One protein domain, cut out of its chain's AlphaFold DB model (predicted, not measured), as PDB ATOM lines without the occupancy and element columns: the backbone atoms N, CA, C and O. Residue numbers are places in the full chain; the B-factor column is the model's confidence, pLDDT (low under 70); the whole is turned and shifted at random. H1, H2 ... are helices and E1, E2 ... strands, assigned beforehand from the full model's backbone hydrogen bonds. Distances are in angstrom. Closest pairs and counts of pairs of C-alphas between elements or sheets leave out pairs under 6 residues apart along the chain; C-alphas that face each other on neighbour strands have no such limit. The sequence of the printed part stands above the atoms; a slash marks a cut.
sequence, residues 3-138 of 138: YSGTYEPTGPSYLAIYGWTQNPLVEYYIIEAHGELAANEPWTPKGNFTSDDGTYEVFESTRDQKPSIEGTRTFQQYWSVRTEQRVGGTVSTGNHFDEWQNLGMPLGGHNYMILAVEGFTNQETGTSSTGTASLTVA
ATOM      1  N   TYR A   3      37.498 -21.301   0.022       97.94
ATOM      2  CA  TYR A   3      38.454 -21.707   1.043       97.94
ATOM      3  C   TYR A   3      39.503 -20.631   1.311       97.94
ATOM      4  O   TYR A   3      39.702 -19.711   0.518       97.94
ATOM      5  N   SER A   4      40.175 -20.738   2.449       98.31
ATOM      6  CA  SER A   4      41.289 -19.873   2.838       98.31
ATOM      7  C   SER A   4      42.259 -20.627   3.740       98.31
ATOM      8  O   SER A   4      41.917 -21.685   4.275       98.31
ATOM      9  N   GLY A   5      43.475 -20.105   3.912       97.62
ATOM     10  CA  GLY A   5      44.440 -20.696   4.832       97.62
ATOM     11  C   GLY A   5      45.891 -20.546   4.400       97.62
ATOM     12  O   GLY A   5      46.242 -19.609   3.689       97.62
ATOM     13  N   THR A   6      46.716 -21.488   4.848       98.44
ATOM     14  CA  THR A   6      48.136 -21.600   4.505       98.44
ATOM     15  C   THR A   6      48.441 -22.965   3.900       98.44
ATOM     16  O   THR A   6      47.805 -23.970   4.237       98.44
ATOM     17  N   TYR A   7      49.433 -22.997   3.015       98.56
ATOM     18  CA  TYR A   7      49.951 -24.204   2.386       98.56
ATOM     19  C   TYR A   7      51.430 -23.979   2.069       98.56
ATOM     20  O   TYR A   7      51.766 -23.225   1.164       98.56
ATOM     21  N   GLU A   8      52.295 -24.615   2.855       98.12
ATOM     22  CA  GLU A   8      53.750 -24.449   2.820       98.12
ATOM     23  C   GLU A   8      54.401 -25.824   2.578       98.12
ATOM     24  O   GLU A   8      54.883 -26.462   3.527       98.12
ATOM     25  N   PRO A   9      54.330 -26.358   1.342       97.62
ATOM     26  CA  PRO A   9      54.902 -27.654   1.012       97.62
ATOM     27  C   PRO A   9      56.425 -27.577   0.862       97.62
ATOM     28  O   PRO A   9      57.007 -26.563   0.483       97.62
ATOM     29  N   THR A  10      57.090 -28.698   1.097       96.62
ATOM     30  CA  THR A  10      58.481 -28.942   0.724       96.62
ATOM     31  C   THR A  10      58.554 -30.311   0.060       96.62
ATOM     32  O   THR A  10      58.280 -31.336   0.688       96.62
ATOM     33  N   GLY A  11      58.913 -30.326  -1.222       95.44
ATOM     34  CA  GLY A  11      58.879 -31.527  -2.053       95.44
ATOM     35  C   GLY A  11      57.503 -31.776  -2.692       95.44
ATOM     36  O   GLY A  11      56.720 -30.837  -2.863       95.44
ATOM     37  N   PRO A  12      57.196 -33.026  -3.076       96.12
ATOM     38  CA  PRO A  12      56.025 -33.330  -3.891       96.12
ATOM     39  C   PRO A  12      54.707 -33.233  -3.124       96.12
ATOM     40  O   PRO A  12      54.512 -33.912  -2.112       96.12
ATOM     41  N   SER A  13      53.799 -32.363  -3.568       97.62
ATOM     42  CA  SER A  13      52.523 -32.130  -2.885       97.62
ATOM     43  C   SER A  13      51.526 -31.365  -3.755       97.62
ATOM     44  O   SER A  13      51.938 -30.558  -4.585       97.62
ATOM     45  N   TYR A  14      50.229 -31.561  -3.501       97.81
ATOM     46  CA  TYR A  14      49.122 -30.825  -4.116       97.81
ATOM     47  C   TYR A  14      48.232 -30.168  -3.060       97.81
ATOM     48  O   TYR A  14      47.966 -30.759  -2.014       97.81
ATOM     49  N   LEU A  15      47.704 -28.989  -3.386       98.56
ATOM     50  CA  LEU A  15      46.519 -28.392  -2.785       98.56
ATOM     51  C   LEU A  15      45.430 -28.333  -3.855       98.56
ATOM     52  O   LEU A  15      45.545 -27.575  -4.822       98.56
ATOM     53  N   ALA A  16      44.377 -29.130  -3.689       98.31
ATOM     54  CA  ALA A  16      43.377 -29.303  -4.732       98.31
ATOM     55  C   ALA A  16      41.958 -29.451  -4.190       98.31
ATOM     56  O   ALA A  16      41.745 -29.998  -3.107       98.31
ATOM     57  N   ILE A  17      40.972 -29.052  -4.995       98.56
ATOM     58  CA  ILE A  17      39.657 -29.685  -4.901       98.56
ATOM     59  C   ILE A  17      39.800 -31.080  -5.497       98.56
ATOM     60  O   ILE A  17      40.187 -31.225  -6.654       98.56
ATOM     61  N   TYR A  18      39.506 -32.089  -4.695       98.69
ATOM     62  CA  TYR A  18      39.701 -33.492  -5.016       98.69
ATOM     63  C   TYR A  18      38.399 -34.256  -4.838       98.69
ATOM     64  O   TYR A  18      37.660 -34.031  -3.874       98.69
ATOM     65  N   GLY A  19      38.116 -35.193  -5.731       98.69
ATOM     66  CA  GLY A  19      36.957 -36.049  -5.568       98.69
ATOM     67  C   GLY A  19      36.873 -37.168  -6.582       98.69
ATOM     68  O   GLY A  19      37.776 -37.388  -7.387       98.69
ATOM     69  N   TRP A  20      35.750 -37.876  -6.518       98.88
ATOM     70  CA  TRP A  20      35.471 -39.008  -7.388       98.88
ATOM     71  C   TRP A  20      34.079 -38.929  -8.002       98.88
ATOM     72  O   TRP A  20      33.145 -38.378  -7.409       98.88
ATOM     73  N   THR A  21      33.921 -39.554  -9.163       98.81
ATOM     74  CA  THR A  21      32.617 -39.918  -9.724       98.81
ATOM     75  C   THR A  21      32.512 -41.423  -9.916       98.81
ATOM     76  O   THR A  21      33.524 -42.118  -9.964       98.81
ATOM     77  N   GLN A  22      31.286 -41.926 -10.043       98.62
ATOM     78  CA  GLN A  22      30.980 -43.324 -10.338       98.62
ATOM     79  C   GLN A  22      30.088 -43.414 -11.577       98.62
ATOM     80  O   GLN A  22      29.171 -42.612 -11.749       98.62
ATOM     81  N   ASN A  23      30.326 -44.427 -12.413       96.88
ATOM     82  CA  ASN A  23      29.632 -44.645 -13.688       96.88
ATOM     83  C   ASN A  23      29.617 -43.407 -14.621       96.88
ATOM     84  O   ASN A  23      28.541 -42.856 -14.865       96.88
ATOM     85  N   PRO A  24      30.772 -42.987 -15.186       97.88
ATOM     86  CA  PRO A  24      32.104 -43.609 -15.102       97.88
ATOM     87  C   PRO A  24      32.865 -43.351 -13.787       97.88
ATOM     88  O   PRO A  24      32.641 -42.348 -13.104       97.88
ATOM     89  N   LEU A  25      33.768 -44.281 -13.445       98.75
ATOM     90  CA  LEU A  25      34.715 -44.130 -12.337       98.75
ATOM     91  C   LEU A  25      35.832 -43.170 -12.755       98.75
ATOM     92  O   LEU A  25      36.624 -43.496 -13.642       98.75
ATOM     93  N   VAL A  26      35.878 -42.008 -12.114       98.75
ATOM     94  CA  VAL A  26      36.873 -40.959 -12.368       98.75
ATOM     95  C   VAL A  26      37.349 -40.417 -11.034       98.75
ATOM     96  O   VAL A  26      36.532 -40.146 -10.158       98.75
ATOM     97  N   GLU A  27      38.654 -40.237 -10.899       98.69
ATOM     98  CA  GLU A  27      39.265 -39.434  -9.843       98.69
ATOM     99  C   GLU A  27      39.616 -38.068 -10.431       98.69
ATOM    100  O   GLU A  27      40.116 -37.994 -11.549       98.69
ATOM    101  N   TYR A  28      39.348 -36.968  -9.744       98.62
ATOM    102  CA  TYR A  28      39.625 -35.654 -10.316       98.62
ATOM    103  C   TYR A  28      40.288 -34.704  -9.336       98.62
ATOM    104  O   TYR A  28      40.056 -34.755  -8.128       98.62
ATOM    105  N   TYR A  29      41.073 -33.798  -9.911       98.44
ATOM    106  CA  TYR A  29      41.829 -32.771  -9.220       98.44
ATOM    107  C   TYR A  29      41.638 -31.419  -9.910       98.44
ATOM    108  O   TYR A  29      41.854 -31.274 -11.113       98.44
ATOM    109  N   ILE A  30      41.296 -30.404  -9.126       98.62
ATOM    110  CA  ILE A  30      41.434 -28.994  -9.491       98.62
ATOM    111  C   ILE A  30      42.532 -28.433  -8.588       98.62
ATOM    112  O   ILE A  30      42.275 -28.119  -7.427       98.62
ATOM    113  N   ILE A  31      43.764 -28.406  -9.093       98.25
ATOM    114  CA  ILE A  31      44.968 -28.009  -8.361       98.25
ATOM    115  C   ILE A  31      45.066 -26.483  -8.347       98.25
ATOM    116  O   ILE A  31      45.281 -25.863  -9.388       98.25
ATOM    117  N   GLU A  32      44.951 -25.896  -7.156       98.56
ATOM    118  CA  GLU A  32      45.081 -24.450  -6.933       98.56
ATOM    119  C   GLU A  32      46.520 -24.042  -6.590       98.56
ATOM    120  O   GLU A  32      46.946 -22.940  -6.930       98.56
ATOM    121  N   ALA A  33      47.272 -24.927  -5.930       98.19
ATOM    122  CA  ALA A  33      48.696 -24.775  -5.642       98.19
ATOM    123  C   ALA A  33      49.367 -26.149  -5.511       98.19
ATOM    124  O   ALA A  33      48.701 -27.163  -5.295       98.19
ATOM    125  N   HIS A  34      50.688 -26.196  -5.638       97.56
ATOM    126  CA  HIS A  34      51.454 -27.432  -5.537       97.56
ATOM    127  C   HIS A  34      52.911 -27.170  -5.138       97.56
ATOM    128  O   HIS A  34      53.489 -26.132  -5.459       97.56
ATOM    129  N   GLY A  35      53.520 -28.156  -4.480       95.88
ATOM    130  CA  GLY A  35      54.971 -28.261  -4.347       95.88
ATOM    131  C   GLY A  35      55.589 -28.775  -5.649       95.88
ATOM    132  O   GLY A  35      55.399 -28.199  -6.719       95.88
ATOM    133  N   GLU A  36      56.305 -29.893  -5.599       93.62
ATOM    134  CA  GLU A  36      56.724 -30.583  -6.825       93.62
ATOM    135  C   GLU A  36      55.546 -31.369  -7.424       93.62
ATOM    136  O   GLU A  36      54.867 -32.119  -6.719       93.62
ATOM    137  N   LEU A  37      55.309 -31.217  -8.729       89.25
ATOM    138  CA  LEU A  37      54.355 -32.061  -9.448       89.25
ATOM    139  C   LEU A  37      54.948 -33.446  -9.710       89.25
ATOM    140  O   LEU A  37      56.164 -33.596  -9.856       89.25
ATOM    141  N   ALA A  38      54.099 -34.472  -9.789       85.19
ATOM    142  CA  ALA A  38      54.555 -35.806 -10.156       85.19
ATOM    143  C   ALA A  38      55.047 -35.810 -11.611       85.19
ATOM    144  O   ALA A  38      54.253 -35.744 -12.543       85.19
ATOM    145  N   ALA A  39      56.361 -35.948 -11.801       70.38
ATOM    146  CA  ALA A  39      56.995 -35.937 -13.122       70.38
ATOM    147  C   ALA A  39      56.538 -37.082 -14.053       70.38
ATOM    148  O   ALA A  39      56.653 -36.966 -15.268       70.38
ATOM    149  N   ASN A  40      56.008 -38.170 -13.479       67.06
ATOM    150  CA  ASN A  40      55.696 -39.423 -14.177       67.06
ATOM    151  C   ASN A  40      54.214 -39.772 -14.249       67.06
ATOM    152  O   ASN A  40      53.864 -40.887 -14.648       67.06
ATOM    153  N   GLU A  41      53.330 -38.875 -13.835       72.25
ATOM    154  CA  GLU A  41      51.931 -39.113 -14.146       72.25
ATOM    155  C   GLU A  41      51.746 -38.976 -15.674       72.25
ATOM    156  O   GLU A  41      52.329 -38.074 -16.280       72.25
ATOM    157  N   PRO A  42      50.999 -39.879 -16.342       74.94
ATOM    158  CA  PRO A  42      50.882 -39.899 -17.798       74.94
ATOM    159  C   PRO A  42      49.915 -38.805 -18.266       74.94
ATOM    160  O   PRO A  42      48.822 -39.080 -18.761       74.94
ATOM    161  N   TRP A  43      50.306 -37.551 -18.047       88.44
ATOM    162  CA  TRP A  43      49.516 -36.360 -18.317       88.44
ATOM    163  C   TRP A  43      49.401 -36.166 -19.820       88.44
ATOM    164  O   TRP A  43      50.348 -35.763 -20.494       88.44
ATOM    165  N   THR A  44      48.219 -36.451 -20.352       95.62
ATOM    166  CA  THR A  44      47.865 -36.140 -21.734       95.62
ATOM    167  C   THR A  44      47.225 -34.754 -21.758       95.62
ATOM    168  O   THR A  44      46.153 -34.599 -21.172       95.62
ATOM    169  N   PRO A  45      47.833 -33.741 -22.406       96.56
ATOM    170  CA  PRO A  45      47.240 -32.409 -22.495       96.56
ATOM    171  C   PRO A  45      45.917 -32.440 -23.267       96.56
ATOM    172  O   PRO A  45      45.816 -33.076 -24.318       96.56
ATOM    173  N   LYS A  46      44.909 -31.729 -22.757       98.19
ATOM    174  CA  LYS A  46      43.559 -31.658 -23.342       98.19
ATOM    175  C   LYS A  46      43.188 -30.253 -23.794       98.19
ATOM    176  O   LYS A  46      42.431 -30.110 -24.746       98.19
ATOM    177  N   GLY A  47      43.750 -29.231 -23.157       97.56
ATOM    178  CA  GLY A  47      43.481 -27.838 -23.481       97.56
ATOM    179  C   GLY A  47      43.794 -26.923 -22.309       97.56
ATOM    180  O   GLY A  47      44.494 -27.302 -21.372       97.56
ATOM    181  N   ASN A  48      43.265 -25.712 -22.371       98.12
ATOM    182  CA  ASN A  48      43.260 -24.769 -21.267       98.12
ATOM    183  C   ASN A  48      41.973 -23.948 -21.318       98.12
ATOM    184  O   ASN A  48      41.355 -23.826 -22.374       98.12
ATOM    185  N   PHE A  49      41.594 -23.387 -20.178       98.69
ATOM    186  CA  PHE A  49      40.437 -22.511 -20.063       98.69
ATOM    187  C   PHE A  49      40.600 -21.563 -18.877       98.69
ATOM    188  O   PHE A  49      41.468 -21.750 -18.022       98.69
ATOM    189  N   THR A  50      39.753 -20.541 -18.823       98.38
ATOM    190  CA  THR A  50      39.719 -19.578 -17.722       98.38
ATOM    191  C   THR A  50      38.466 -19.808 -16.886       98.38
ATOM    192  O   THR A  50      37.367 -19.926 -17.427       98.38
ATOM    193  N   SER A  51      38.626 -19.846 -15.566       97.56
ATOM    194  CA  SER A  51      37.534 -19.879 -14.593       97.56
ATOM    195  C   SER A  51      37.865 -18.947 -13.442       97.56
ATOM    196  O   SER A  51      39.014 -18.869 -13.003       97.56
ATOM    197  N   ASP A  52      36.842 -18.264 -12.933       94.12
ATOM    198  CA  ASP A  52      36.985 -17.286 -11.862       94.12
ATOM    199  C   ASP A  52      38.019 -16.209 -12.257       94.12
ATOM    200  O   ASP A  52      37.819 -15.474 -13.224       94.12
ATOM    201  N   ASP A  53      39.128 -16.122 -11.529       91.56
ATOM    202  CA  ASP A  53      40.221 -15.171 -11.728       91.56
ATOM    203  C   ASP A  53      41.511 -15.824 -12.263       91.56
ATOM    204  O   ASP A  53      42.580 -15.228 -12.146       91.56
ATOM    205  N   GLY A  54      41.458 -17.046 -12.810       96.44
ATOM    206  CA  GLY A  54      42.664 -17.720 -13.300       96.44
ATOM    207  C   GLY A  54      42.472 -18.665 -14.472       96.44
ATOM    208  O   GLY A  54      41.363 -19.051 -14.838       96.44
ATOM    209  N   THR A  55      43.605 -19.034 -15.059       98.56
ATOM    210  CA  THR A  55      43.697 -19.984 -16.167       98.56
ATOM    211  C   THR A  55      44.142 -21.342 -15.643       98.56
ATOM    212  O   THR A  55      44.960 -21.433 -14.725       98.56
ATOM    213  N   TYR A  56      43.599 -22.398 -16.239       98.69
ATOM    214  CA  TYR A  56      43.920 -23.777 -15.916       98.69
ATOM    215  C   TYR A  56      44.352 -24.518 -17.170       98.69
ATOM    216  O   TYR A  56      43.673 -24.459 -18.195       98.69
ATOM    217  N   GLU A  57      45.444 -25.260 -17.063       98.25
ATOM    218  CA  GLU A  57      45.805 -26.289 -18.030       98.25
ATOM    219  C   GLU A  57      45.062 -27.581 -17.685       98.25
ATOM    220  O   GLU A  57      44.946 -27.952 -16.515       98.25
ATOM    221  N   VAL A  58      44.521 -28.254 -18.699       98.56
ATOM    222  CA  VAL A  58      43.720 -29.467 -18.525       98.56
ATOM    223  C   VAL A  58      44.496 -30.680 -19.003       98.56
ATOM    224  O   VAL A  58      44.993 -30.700 -20.134       98.56
ATOM    225  N   PHE A  59      44.537 -31.713 -18.165       98.06
ATOM    226  CA  PHE A  59      45.170 -32.989 -18.479       98.06
ATOM    227  C   PHE A  59      44.245 -34.165 -18.171       98.06
ATOM    228  O   PHE A  59      43.354 -34.094 -17.322       98.06
ATOM    229  N   GLU A  60      44.504 -35.273 -18.850       97.50
ATOM    230  CA  GLU A  60      43.883 -36.570 -18.610       97.50
ATOM    231  C   GLU A  60      44.976 -37.628 -18.434       97.50
ATOM    232  O   GLU A  60      45.955 -37.641 -19.182       97.50
ATOM    233  N   SER A  61      44.814 -38.525 -17.465       95.94
ATOM    234  CA  SER A  61      45.685 -39.688 -17.277       95.94
ATOM    235  C   SER A  61      44.861 -40.955 -17.048       95.94
ATOM    236  O   SER A  61      43.696 -40.900 -16.654       95.94
ATOM    237  N   THR A  62      45.470 -42.117 -17.287       96.06
ATOM    238  CA  THR A  62      44.867 -43.423 -16.990       96.06
ATOM    239  C   THR A  62      45.626 -44.093 -15.855       96.06
ATOM    240  O   THR A  62      46.842 -44.274 -15.918       96.06
ATOM    241  N   ARG A  63      44.895 -44.525 -14.830       94.88
ATOM    242  CA  ARG A  63      45.414 -45.321 -13.718       94.88
ATOM    243  C   ARG A  63      45.086 -46.777 -13.965       94.88
ATOM    244  O   ARG A  63      43.935 -47.169 -13.834       94.88
ATOM    245  N   ASP A  64      46.090 -47.574 -14.317       95.88
ATOM    246  CA  ASP A  64      45.902 -48.996 -14.608       95.88
ATOM    247  C   ASP A  64      46.068 -49.879 -13.364       95.88
ATOM    248  O   ASP A  64      47.116 -49.856 -12.710       95.88
ATOM    249  N   GLN A  65      45.021 -50.647 -13.038       97.00
ATOM    250  CA  GLN A  65      44.967 -51.562 -11.890       97.00
ATOM    251  C   GLN A  65      45.442 -50.914 -10.577       97.00
ATOM    252  O   GLN A  65      46.271 -51.461  -9.844       97.00
ATOM    253  N   LYS A  66      44.915 -49.725 -10.271       96.38
ATOM    254  CA  LYS A  66      45.254 -48.953  -9.067       96.38
ATOM    255  C   LYS A  66      44.128 -48.985  -8.030       96.38
ATOM    256  O   LYS A  66      42.982 -49.278  -8.379       96.38
ATOM    257  N   PRO A  67      44.435 -48.710  -6.747       97.94
ATOM    258  CA  PRO A  67      43.412 -48.507  -5.724       97.94
ATOM    259  C   PRO A  67      42.443 -47.384  -6.109       97.94
ATOM    260  O   PRO A  67      42.854 -46.388  -6.695       97.94
ATOM    261  N   SER A  68      41.170 -47.552  -5.760       98.50
ATOM    262  CA  SER A  68      40.103 -46.570  -5.968       98.50
ATOM    263  C   SER A  68      39.014 -46.734  -4.906       98.50
ATOM    264  O   SER A  68      39.047 -47.684  -4.114       98.50
ATOM    265  N   ILE A  69      37.998 -45.870  -4.942       98.44
ATOM    266  CA  ILE A  69      36.789 -45.998  -4.110       98.44
ATOM    267  C   ILE A  69      35.955 -47.263  -4.406       98.44
ATOM    268  O   ILE A  69      35.071 -47.610  -3.629       98.44
ATOM    269  N   GLU A  70      36.258 -47.991  -5.486       98.31
ATOM    270  CA  GLU A  70      35.620 -49.263  -5.861       98.31
ATOM    271  C   GLU A  70      36.582 -50.468  -5.759       98.31
ATOM    272  O   GLU A  70      36.352 -51.530  -6.350       98.31
ATOM    273  N   GLY A  71      37.682 -50.315  -5.014       98.31
ATOM    274  CA  GLY A  71      38.772 -51.291  -4.943       98.31
ATOM    275  C   GLY A  71      39.746 -51.157  -6.118       98.31
ATOM    276  O   GLY A  71      39.847 -50.098  -6.732       98.31
ATOM    277  N   THR A  72      40.497 -52.211  -6.439       98.56
ATOM    278  CA  THR A  72      41.448 -52.165  -7.564       98.56
ATOM    279  C   THR A  72      40.705 -52.079  -8.896       98.56
ATOM    280  O   THR A  72      39.908 -52.965  -9.226       98.56
ATOM    281  N   ARG A  73      40.955 -51.014  -9.661       98.25
ATOM    282  CA  ARG A  73      40.315 -50.734 -10.954       98.25
ATOM    283  C   ARG A  73      41.290 -50.069 -11.920       98.25
ATOM    284  O   ARG A  73      42.329 -49.559 -11.512       98.25
ATOM    285  N   THR A  74      40.907 -50.066 -13.192       97.81
ATOM    286  CA  THR A  74      41.477 -49.162 -14.192       97.81
ATOM    287  C   THR A  74      40.492 -48.016 -14.408       97.81
ATOM    288  O   THR A  74      39.312 -48.277 -14.643       97.81
ATOM    289  N   PHE A  75      40.944 -46.772 -14.261       98.06
ATOM    290  CA  PHE A  75      40.090 -45.577 -14.291       98.06
ATOM    291  C   PHE A  75      40.844 -44.355 -14.821       98.06
ATOM    292  O   PHE A  75      42.076 -44.348 -14.860       98.06
ATOM    293  N   GLN A  76      40.096 -43.326 -15.225       98.00
ATOM    294  CA  GLN A  76      40.674 -42.056 -15.661       98.00
ATOM    295  C   GLN A  76      40.890 -41.121 -14.475       98.00
ATOM    296  O   GLN A  76      40.109 -41.138 -13.519       98.00
ATOM    297  N   GLN A  77      41.914 -40.276 -14.576       98.00
ATOM    298  CA  GLN A  77      42.038 -39.094 -13.738       98.00
ATOM    299  C   GLN A  77      41.967 -37.826 -14.574       98.00
ATOM    300  O   GLN A  77      42.591 -37.742 -15.637       98.00
ATOM    301  N   TYR A  78      41.219 -36.845 -14.076       98.50
ATOM    302  CA  TYR A  78      41.054 -35.540 -14.712       98.50
ATOM    303  C   TYR A  78      41.712 -34.454 -13.880       98.50
ATOM    304  O   TYR A  78      41.573 -34.419 -12.657       98.50
ATOM    305  N   TRP A  79      42.416 -33.556 -14.559       98.31
ATOM    306  CA  TRP A  79      43.239 -32.547 -13.915       98.31
ATOM    307  C   TRP A  79      42.933 -31.183 -14.511       98.31
ATOM    308  O   TRP A  79      43.027 -30.997 -15.721       98.31
ATOM    309  N   SER A  80      42.630 -30.217 -13.657       98.50
ATOM    310  CA  SER A  80      42.796 -28.797 -13.952       98.50
ATOM    311  C   SER A  80      43.927 -28.274 -13.087       98.50
ATOM    312  O   SER A  80      43.811 -28.293 -11.865       98.50
ATOM    313  N   VAL A  81      45.007 -27.802 -13.698       98.19
ATOM    314  CA  VAL A  81      46.174 -27.269 -12.989       98.19
ATOM    315  C   VAL A  81      46.223 -25.768 -13.190       98.19
ATOM    316  O   VAL A  81      46.343 -25.297 -14.321       98.19
ATOM    317  N   ARG A  82      46.081 -25.006 -12.104       98.31
ATOM    318  CA  ARG A  82      46.103 -23.546 -12.167       98.31
ATOM    319  C   ARG A  82      47.484 -23.058 -12.601       98.31
ATOM    320  O   ARG A  82      48.488 -23.454 -12.017       98.31
ATOM    321  N   THR A  83      47.533 -22.168 -13.590       97.81
ATOM    322  CA  THR A  83      48.801 -21.651 -14.137       97.81
ATOM    323  C   THR A  83      49.518 -20.714 -13.168       97.81
ATOM    324  O   THR A  83      50.743 -20.644 -13.155       97.81
ATOM    325  N   GLU A  84      48.755 -19.990 -12.349       97.94
ATOM    326  CA  GLU A  84      49.265 -19.124 -11.287       97.94
ATOM    327  C   GLU A  84      48.753 -19.631  -9.941       97.94
ATOM    328  O   GLU A  84      47.566 -19.503  -9.622       97.94
ATOM    329  N   GLN A  85      49.655 -20.236  -9.166       97.50
ATOM    330  CA  GLN A  85      49.305 -20.858  -7.896       97.50
ATOM    331  C   GLN A  85      48.741 -19.844  -6.898       97.50
ATOM    332  O   GLN A  85      49.241 -18.723  -6.776       97.50
ATOM    333  N   ARG A  86      47.743 -20.265  -6.119       97.81
ATOM    334  CA  ARG A  86      47.211 -19.479  -5.003       97.81
ATOM    335  C   ARG A  86      46.752 -20.355  -3.847       97.81
ATOM    336  O   ARG A  86      46.384 -21.516  -4.013       97.81
ATOM    337  N   VAL A  87      46.699 -19.750  -2.665       98.12
ATOM    338  CA  VAL A  87      46.153 -20.379  -1.462       98.12
ATOM    339  C   VAL A  87      44.976 -19.551  -0.972       98.12
ATOM    340  O   VAL A  87      45.137 -18.480  -0.391       98.12
ATOM    341  N   GLY A  88      43.780 -20.077  -1.211       97.50
ATOM    342  CA  GLY A  88      42.519 -19.445  -0.861       97.50
ATOM    343  C   GLY A  88      41.863 -18.744  -2.046       97.50
ATOM    344  O   GLY A  88      42.519 -18.320  -2.995       97.50
ATOM    345  N   GLY A  89      40.541 -18.637  -1.981       97.00
ATOM    346  CA  GLY A  89      39.708 -18.097  -3.044       97.00
ATOM    347  C   GLY A  89      38.416 -18.886  -3.214       97.00
ATOM    348  O   GLY A  89      38.062 -19.739  -2.396       97.00
ATOM    349  N   THR A  90      37.698 -18.569  -4.287       97.75
ATOM    350  CA  THR A  90      36.530 -19.334  -4.734       97.75
ATOM    351  C   THR A  90      36.923 -20.168  -5.943       97.75
ATOM    352  O   THR A  90      37.543 -19.646  -6.866       97.75
ATOM    353  N   VAL A  91      36.552 -21.447  -5.921       98.31
ATOM    354  CA  VAL A  91      36.665 -22.373  -7.050       98.31
ATOM    355  C   VAL A  91      35.258 -22.734  -7.511       98.31
ATOM    356  O   VAL A  91      34.504 -23.411  -6.789       98.31
ATOM    357  N   SER A  92      34.891 -22.279  -8.705       98.38
ATOM    358  CA  SER A  92      33.620 -22.604  -9.352       98.38
ATOM    359  C   SER A  92      33.712 -23.965 -10.042       98.38
ATOM    360  O   SER A  92      33.845 -24.052 -11.258       98.38
ATOM    361  N   THR A  93      33.632 -25.053  -9.267       98.31
ATOM    362  CA  THR A  93      33.854 -26.434  -9.754       98.31
ATOM    363  C   THR A  93      32.985 -26.819 -10.954       98.31
ATOM    364  O   THR A  93      33.438 -27.583 -11.797       98.31
ATOM    365  N   GLY A  94      31.779 -26.251 -11.076       98.38
ATOM    366  CA  GLY A  94      30.922 -26.434 -12.252       98.38
ATOM    367  C   GLY A  94      31.615 -26.061 -13.566       98.38
ATOM    368  O   GLY A  94      31.557 -26.838 -14.508       98.38
ATOM    369  N   ASN A  95      32.379 -24.964 -13.596       98.69
ATOM    370  CA  ASN A  95      33.111 -24.538 -14.793       98.69
ATOM    371  C   ASN A  95      34.154 -25.581 -15.225       98.69
ATOM    372  O   ASN A  95      34.342 -25.814 -16.414       98.69
ATOM    373  N   HIS A  96      34.819 -26.229 -14.263       98.81
ATOM    374  CA  HIS A  96      35.785 -27.295 -14.544       98.81
ATOM    375  C   HIS A  96      35.094 -28.539 -15.094       98.81
ATOM    376  O   HIS A  96      35.551 -29.123 -16.069       98.81
ATOM    377  N   PHE A  97      33.977 -28.934 -14.484       98.75
ATOM    378  CA  PHE A  97      33.213 -30.108 -14.898       98.75
ATOM    379  C   PHE A  97      32.584 -29.932 -16.286       98.75
ATOM    380  O   PHE A  97      32.556 -30.883 -17.073       98.75
ATOM    381  N   ASP A  98      32.114 -28.725 -16.593       98.69
ATOM    382  CA  ASP A  98      31.597 -28.361 -17.910       98.69
ATOM    383  C   ASP A  98      32.720 -28.374 -18.953       98.69
ATOM    384  O   ASP A  98      32.558 -28.958 -20.026       98.69
ATOM    385  N   GLU A  99      33.888 -27.813 -18.628       98.75
ATOM    386  CA  GLU A  99      35.013 -27.806 -19.561       98.75
ATOM    387  C   GLU A  99      35.577 -29.207 -19.813       98.75
ATOM    388  O   GLU A  99      35.855 -29.566 -20.956       98.75
ATOM    389  N   TRP A 100      35.687 -30.054 -18.789       98.81
ATOM    390  CA  TRP A 100      36.082 -31.449 -18.984       98.81
ATOM    391  C   TRP A 100      35.110 -32.172 -19.927       98.81
ATOM    392  O   TRP A 100      35.552 -32.838 -20.866       98.81
ATOM    393  N   GLN A 101      33.797 -31.974 -19.777       98.25
ATOM    394  CA  GLN A 101      32.823 -32.514 -20.730       98.25
ATOM    395  C   GLN A 101      33.030 -31.977 -22.156       98.25
ATOM    396  O   GLN A 101      33.020 -32.773 -23.098       98.25
ATOM    397  N   ASN A 102      33.275 -30.671 -22.326       98.44
ATOM    398  CA  ASN A 102      33.557 -30.063 -23.636       98.44
ATOM    399  C   ASN A 102      34.803 -30.664 -24.306       98.44
ATOM    400  O   ASN A 102      34.836 -30.839 -25.525       98.44
ATOM    401  N   LEU A 103      35.808 -31.028 -23.508       98.44
ATOM    402  CA  LEU A 103      37.052 -31.666 -23.948       98.44
ATOM    403  C   LEU A 103      36.936 -33.196 -24.107       98.44
ATOM    404  O   LEU A 103      37.937 -33.884 -24.340       98.44
ATOM    405  N   GLY A 104      35.719 -33.744 -24.009       98.25
ATOM    406  CA  GLY A 104      35.438 -35.167 -24.198       98.25
ATOM    407  C   GLY A 104      35.860 -36.046 -23.019       98.25
ATOM    408  O   GLY A 104      36.206 -37.207 -23.227       98.25
ATOM    409  N   MET A 105      35.853 -35.503 -21.802       98.44
ATOM    410  CA  MET A 105      36.224 -36.173 -20.553       98.44
ATOM    411  C   MET A 105      34.962 -36.358 -19.683       98.44
ATOM    412  O   MET A 105      34.643 -35.502 -18.855       98.44
ATOM    413  N   PRO A 106      34.166 -37.422 -19.909       97.75
ATOM    414  CA  PRO A 106      32.862 -37.583 -19.270       97.75
ATOM    415  C   PRO A 106      32.973 -37.867 -17.767       97.75
ATOM    416  O   PRO A 106      33.718 -38.742 -17.333       97.75
ATOM    417  N   LEU A 107      32.145 -37.186 -16.977       98.06
ATOM    418  CA  LEU A 107      31.989 -37.419 -15.539       98.06
ATOM    419  C   LEU A 107      30.758 -38.284 -15.244       98.06
ATOM    420  O   LEU A 107      29.772 -38.263 -15.980       98.06
ATOM    421  N   GLY A 108      30.820 -39.046 -14.151       97.75
ATOM    422  CA  GLY A 108      29.704 -39.842 -13.635       97.75
ATOM    423  C   GLY A 108      28.917 -39.151 -12.524       97.75
ATOM    424  O   GLY A 108      29.001 -37.941 -12.320       97.75
ATOM    425  N   GLY A 109      28.179 -39.941 -11.744       98.44
ATOM    426  CA  GLY A 109      27.548 -39.461 -10.515       98.44
ATOM    427  C   GLY A 109      28.599 -39.148  -9.449       98.44
ATOM    428  O   GLY A 109      29.434 -40.001  -9.147       98.44
ATOM    429  N   HIS A 110      28.570 -37.944  -8.877       98.44
ATOM    430  CA  HIS A 110      29.526 -37.541  -7.843       98.44
ATOM    431  C   HIS A 110      29.442 -38.433  -6.595       98.44
ATOM    432  O   HIS A 110      28.354 -38.721  -6.094       98.44
ATOM    433  N   ASN A 111      30.610 -38.833  -6.087       98.56
ATOM    434  CA  ASN A 111      30.781 -39.426  -4.765       98.56
ATOM    435  C   ASN A 111      31.180 -38.307  -3.778       98.56
ATOM    436  O   ASN A 111      30.469 -37.307  -3.685       98.56
ATOM    437  N   TYR A 112      32.299 -38.415  -3.055       98.44
ATOM    438  CA  TYR A 112      32.803 -37.293  -2.262       98.44
ATOM    439  C   TYR A 112      33.554 -36.254  -3.111       98.44
ATOM    440  O   TYR A 112      34.132 -36.560  -4.157       98.44
ATOM    441  N   MET A 113      33.566 -35.020  -2.603       98.50
ATOM    442  CA  MET A 113      34.384 -33.904  -3.074       98.50
ATOM    443  C   MET A 113      34.880 -33.126  -1.853       98.50
ATOM    444  O   MET A 113      34.080 -32.760  -0.991       98.50
ATOM    445  N   ILE A 114      36.184 -32.887  -1.768       98.44
ATOM    446  CA  ILE A 114      36.844 -32.257  -0.623       98.44
ATOM    447  C   ILE A 114      37.913 -31.264  -1.088       98.44
ATOM    448  O   ILE A 114      38.406 -31.352  -2.207       98.44
ATOM    449  N   LEU A 115      38.307 -30.348  -0.205       98.44
ATOM    450  CA  LEU A 115      39.594 -29.668  -0.318       98.44
ATOM    451  C   LEU A 115      40.659 -30.581   0.303       98.44
ATOM    452  O   LEU A 115      40.563 -30.917   1.484       98.44
ATOM    453  N   ALA A 116      41.645 -30.995  -0.487       98.25
ATOM    454  CA  ALA A 116      42.677 -31.938  -0.085       98.25
ATOM    455  C   ALA A 116      44.070 -31.307  -0.130       98.25
ATOM    456  O   ALA A 116      44.401 -30.542  -1.038       98.25
ATOM    457  N   VAL A 117      44.890 -31.698   0.844       98.25
ATOM    458  CA  VAL A 117      46.346 -31.584   0.778       98.25
ATOM    459  C   VAL A 117      46.881 -32.993   0.608       98.25
ATOM    460  O   VAL A 117      46.706 -33.832   1.492       98.25
ATOM    461  N   GLU A 118      47.513 -33.251  -0.527       97.31
ATOM    462  CA  GLU A 118      48.140 -34.535  -0.817       97.31
ATOM    463  C   GLU A 118      49.656 -34.374  -0.769       97.31
ATOM    464  O   GLU A 118      50.207 -33.417  -1.311       97.31
ATOM    465  N   GLY A 119      50.342 -35.295  -0.100       96.25
ATOM    466  CA  GLY A 119      51.796 -35.396  -0.103       96.25
ATOM    467  C   GLY A 119      52.198 -36.786  -0.575       96.25
ATOM    468  O   GLY A 119      51.599 -37.774  -0.156       96.25
ATOM    469  N   PHE A 120      53.211 -36.869  -1.435       93.06
ATOM    470  CA  PHE A 120      53.659 -38.138  -2.006       93.06
ATOM    471  C   PHE A 120      55.185 -38.238  -2.075       93.06
ATOM    472  O   PHE A 120      55.916 -37.265  -1.877       93.06
ATOM    473  N   THR A 121      55.671 -39.453  -2.332       92.94
ATOM    474  CA  THR A 121      57.082 -39.712  -2.624       92.94
ATOM    475  C   THR A 121      57.286 -39.717  -4.129       92.94
ATOM    476  O   THR A 121      56.741 -40.576  -4.830       92.94
ATOM    477  N   ASN A 122      58.105 -38.788  -4.621       88.81
ATOM    478  CA  ASN A 122      58.579 -38.804  -5.994       88.81
ATOM    479  C   ASN A 122      59.440 -40.058  -6.193       88.81
ATOM    480  O   ASN A 122      60.478 -40.225  -5.556       88.81
ATOM    481  N   GLN A 123      58.981 -40.958  -7.057       85.50
ATOM    482  CA  GLN A 123      59.627 -42.254  -7.272       85.50
ATOM    483  C   GLN A 123      60.948 -42.145  -8.046       85.50
ATOM    484  O   GLN A 123      61.770 -43.050  -7.951       85.50
ATOM    485  N   GLU A 124      61.172 -41.060  -8.791       85.62
ATOM    486  CA  GLU A 124      62.423 -40.850  -9.530       85.62
ATOM    487  C   GLU A 124      63.543 -40.375  -8.615       85.62
ATOM    488  O   GLU A 124      64.672 -40.852  -8.695       85.62
ATOM    489  N   THR A 125      63.223 -39.417  -7.745       88.19
ATOM    490  CA  THR A 125      64.213 -38.764  -6.883       88.19
ATOM    491  C   THR A 125      64.275 -39.386  -5.489       88.19
ATOM    492  O   THR A 125      65.220 -39.130  -4.748       88.19
ATOM    493  N   GLY A 126      63.271 -40.179  -5.101       90.06
ATOM    494  CA  GLY A 126      63.086 -40.683  -3.735       90.06
ATOM    495  C   GLY A 126      62.660 -39.605  -2.730       90.06
ATOM    496  O   GLY A 126      62.509 -39.896  -1.542       90.06
ATOM    497  N   THR A 127      62.457 -38.364  -3.183       92.50
ATOM    498  CA  THR A 127      62.099 -37.236  -2.317       92.50
ATOM    499  C   THR A 127      60.660 -37.392  -1.849       92.50
ATOM    500  O   THR A 127      59.748 -37.574  -2.653       92.50
ATOM    501  N   SER A 128      60.452 -37.334  -0.536       94.88
ATOM    502  CA  SER A 128      59.125 -37.420   0.073       94.88
ATOM    503  C   SER A 128      58.644 -36.051   0.518       94.88
ATOM    504  O   SER A 128      59.438 -35.215   0.948       94.88
ATOM    505  N   SER A 129      57.334 -35.851   0.429       96.06
ATOM    506  CA  SER A 129      56.673 -34.641   0.900       96.06
ATOM    507  C   SER A 129      56.941 -34.361   2.378       96.06
ATOM    508  O   SER A 129      56.849 -35.250   3.226       96.06
ATOM    509  N   THR A 130      57.211 -33.098   2.685       96.06
ATOM    510  CA  THR A 130      57.185 -32.525   4.034       96.06
ATOM    511  C   THR A 130      56.484 -31.166   3.973       96.06
ATOM    512  O   THR A 130      56.273 -30.630   2.888       96.06
ATOM    513  N   GLY A 131      56.089 -30.597   5.112       96.12
ATOM    514  CA  GLY A 131      55.500 -29.254   5.152       96.12
ATOM    515  C   GLY A 131      54.320 -29.130   6.104       96.12
ATOM    516  O   GLY A 131      54.058 -30.017   6.919       96.12
ATOM    517  N   THR A 132      53.617 -28.003   6.005       98.00
ATOM    518  CA  THR A 132      52.437 -27.709   6.830       98.00
ATOM    519  C   THR A 132      51.340 -27.050   6.008       98.00
ATOM    520  O   THR A 132      51.617 -26.290   5.084       98.00
ATOM    521  N   ALA A 133      50.087 -27.316   6.366       98.19
ATOM    522  CA  ALA A 133      48.932 -26.643   5.794       98.19
ATOM    523  C   ALA A 133      47.850 -26.473   6.863       98.19
ATOM    524  O   ALA A 133      47.687 -27.333   7.731       98.19
ATOM    525  N   SER A 134      47.110 -25.372   6.795       98.19
ATOM    526  CA  SER A 134      45.971 -25.095   7.670       98.19
ATOM    527  C   SER A 134      44.898 -24.406   6.851       98.19
ATOM    528  O   SER A 134      45.078 -23.258   6.454       98.19
ATOM    529  N   LEU A 135      43.793 -25.102   6.590       98.06
ATOM    530  CA  LEU A 135      42.777 -24.679   5.629       98.06
ATOM    531  C   LEU A 135      41.400 -24.609   6.287       98.06
ATOM    532  O   LEU A 135      41.050 -25.444   7.118       98.06
ATOM    533  N   THR A 136      40.612 -23.621   5.882       98.19
ATOM    534  CA  THR A 136      39.195 -23.486   6.228       98.19
ATOM    535  C   THR A 136      38.380 -23.535   4.947       98.19
ATOM    536  O   THR A 136      38.667 -22.790   4.012       98.19
ATOM    537  N   VAL A 137      37.365 -24.398   4.912       96.56
ATOM    538  CA  VAL A 137      36.375 -24.465   3.827       96.56
ATOM    539  C   VAL A 137      35.103 -23.766   4.298       96.56
ATOM    540  O   VAL A 137      34.684 -23.976   5.439       96.56
ATOM    541  N   ALA A 138      34.519 -22.934   3.436       89.62
ATOM    542  CA  ALA A 138      33.303 -22.162   3.689       89.62
ATOM    543  C   ALA A 138      32.207 -22.475   2.662       89.62
ATOM    544  O   ALA A 138      32.540 -22.728   1.476       89.62
TER     545      ALA A 138
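Overview. This is residues 3 to 138 of the 138 residues of the protein "Glycoside hydrolase family 11 protein" of Candidatus Bathyarchaeota archaeon (UniProt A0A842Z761). The main part is a large, twisted and curled sheet of six strands, E4 E5 E6 E3 E2 E7, with one short helix, H1, packed across the face of its E4 E5 E6 part. A small two-stranded sheet, E1 and E8, lies crossed over the other part, near E2, E3 and E7, and makes a sandwich that is only partly face to face. The printed part has 136 residues, with one named helix and eight named strands that follow each other along the chain as E1 E2 E3 E4 E5 E6 H1 E7 E8; the class is mostly strand. The large sheet is mixed and the small one antiparallel. The whole is compact, with a radius of gyration of the C-alphas of 14.4 A, and spans 35 by 34 by 25 A.

Along the chain. Find C-alpha 3 at (38.454, -21.707, 1.043); from there E1 runs through residues 3 to 10. E2, residues 13 to 22, is 25.4 A long and bends by 70 degrees at residue 16; E3, residues 26 to 34, bends by 66 degrees at residue 31. E4 is residues 44 to 51. The longest strand, E5, residues 54 to 66, covers 31.6 A from C-alpha 54 at (42.664, -17.720, -13.300). E6 is residues 73 to 82, 27.8 A. H1 is residues 93 to 102, 14.4 A. E7, residues 109 to 119, 26.7 A, bends by 70 degrees at residue 115. E8, residues 130 to 137, ends at C-alpha 137 at (36.375, -24.465, 3.827).

Arrangement. Begin with E4, E5 and E6, a meander, each strand the antiparallel neighbour of the one before: look for N 46 and O 58 at 2.8 A, and N 59 and O 79 at 3.0 A. E6 and E3 are parallel, with N 29 and O 78 at 2.9 A. The hairpin E2 and E3 has N 28 and O 19 at 2.9 A; E2 and E7, antiparallel, have N 16 and O 116 at 3.0 A. H1 is on this sheet, two layers, at a height of 8.1 A; its closest C-alphas to E4 are Ser 51 and Asn 95, 6.4 A. Every O i to N i+4 pair of H1 is within hydrogen-bond range. E6, H1 and E7 make a split strand-helix-strand unit, E3 and E2 between its strands, with a right-handed crossover. In the antiparallel sheet E1 and E8, N 6 and O 134 are 2.9 A apart; its strands stand at 87 degrees to those of the large sheet.

Size, cuts and confidence. The farthest C-alphas, of Asp 53 and Thr 72, are 37.2 A apart. The printed part has no cut and no long link. Residue 40 alone is under 70 in pLDDT.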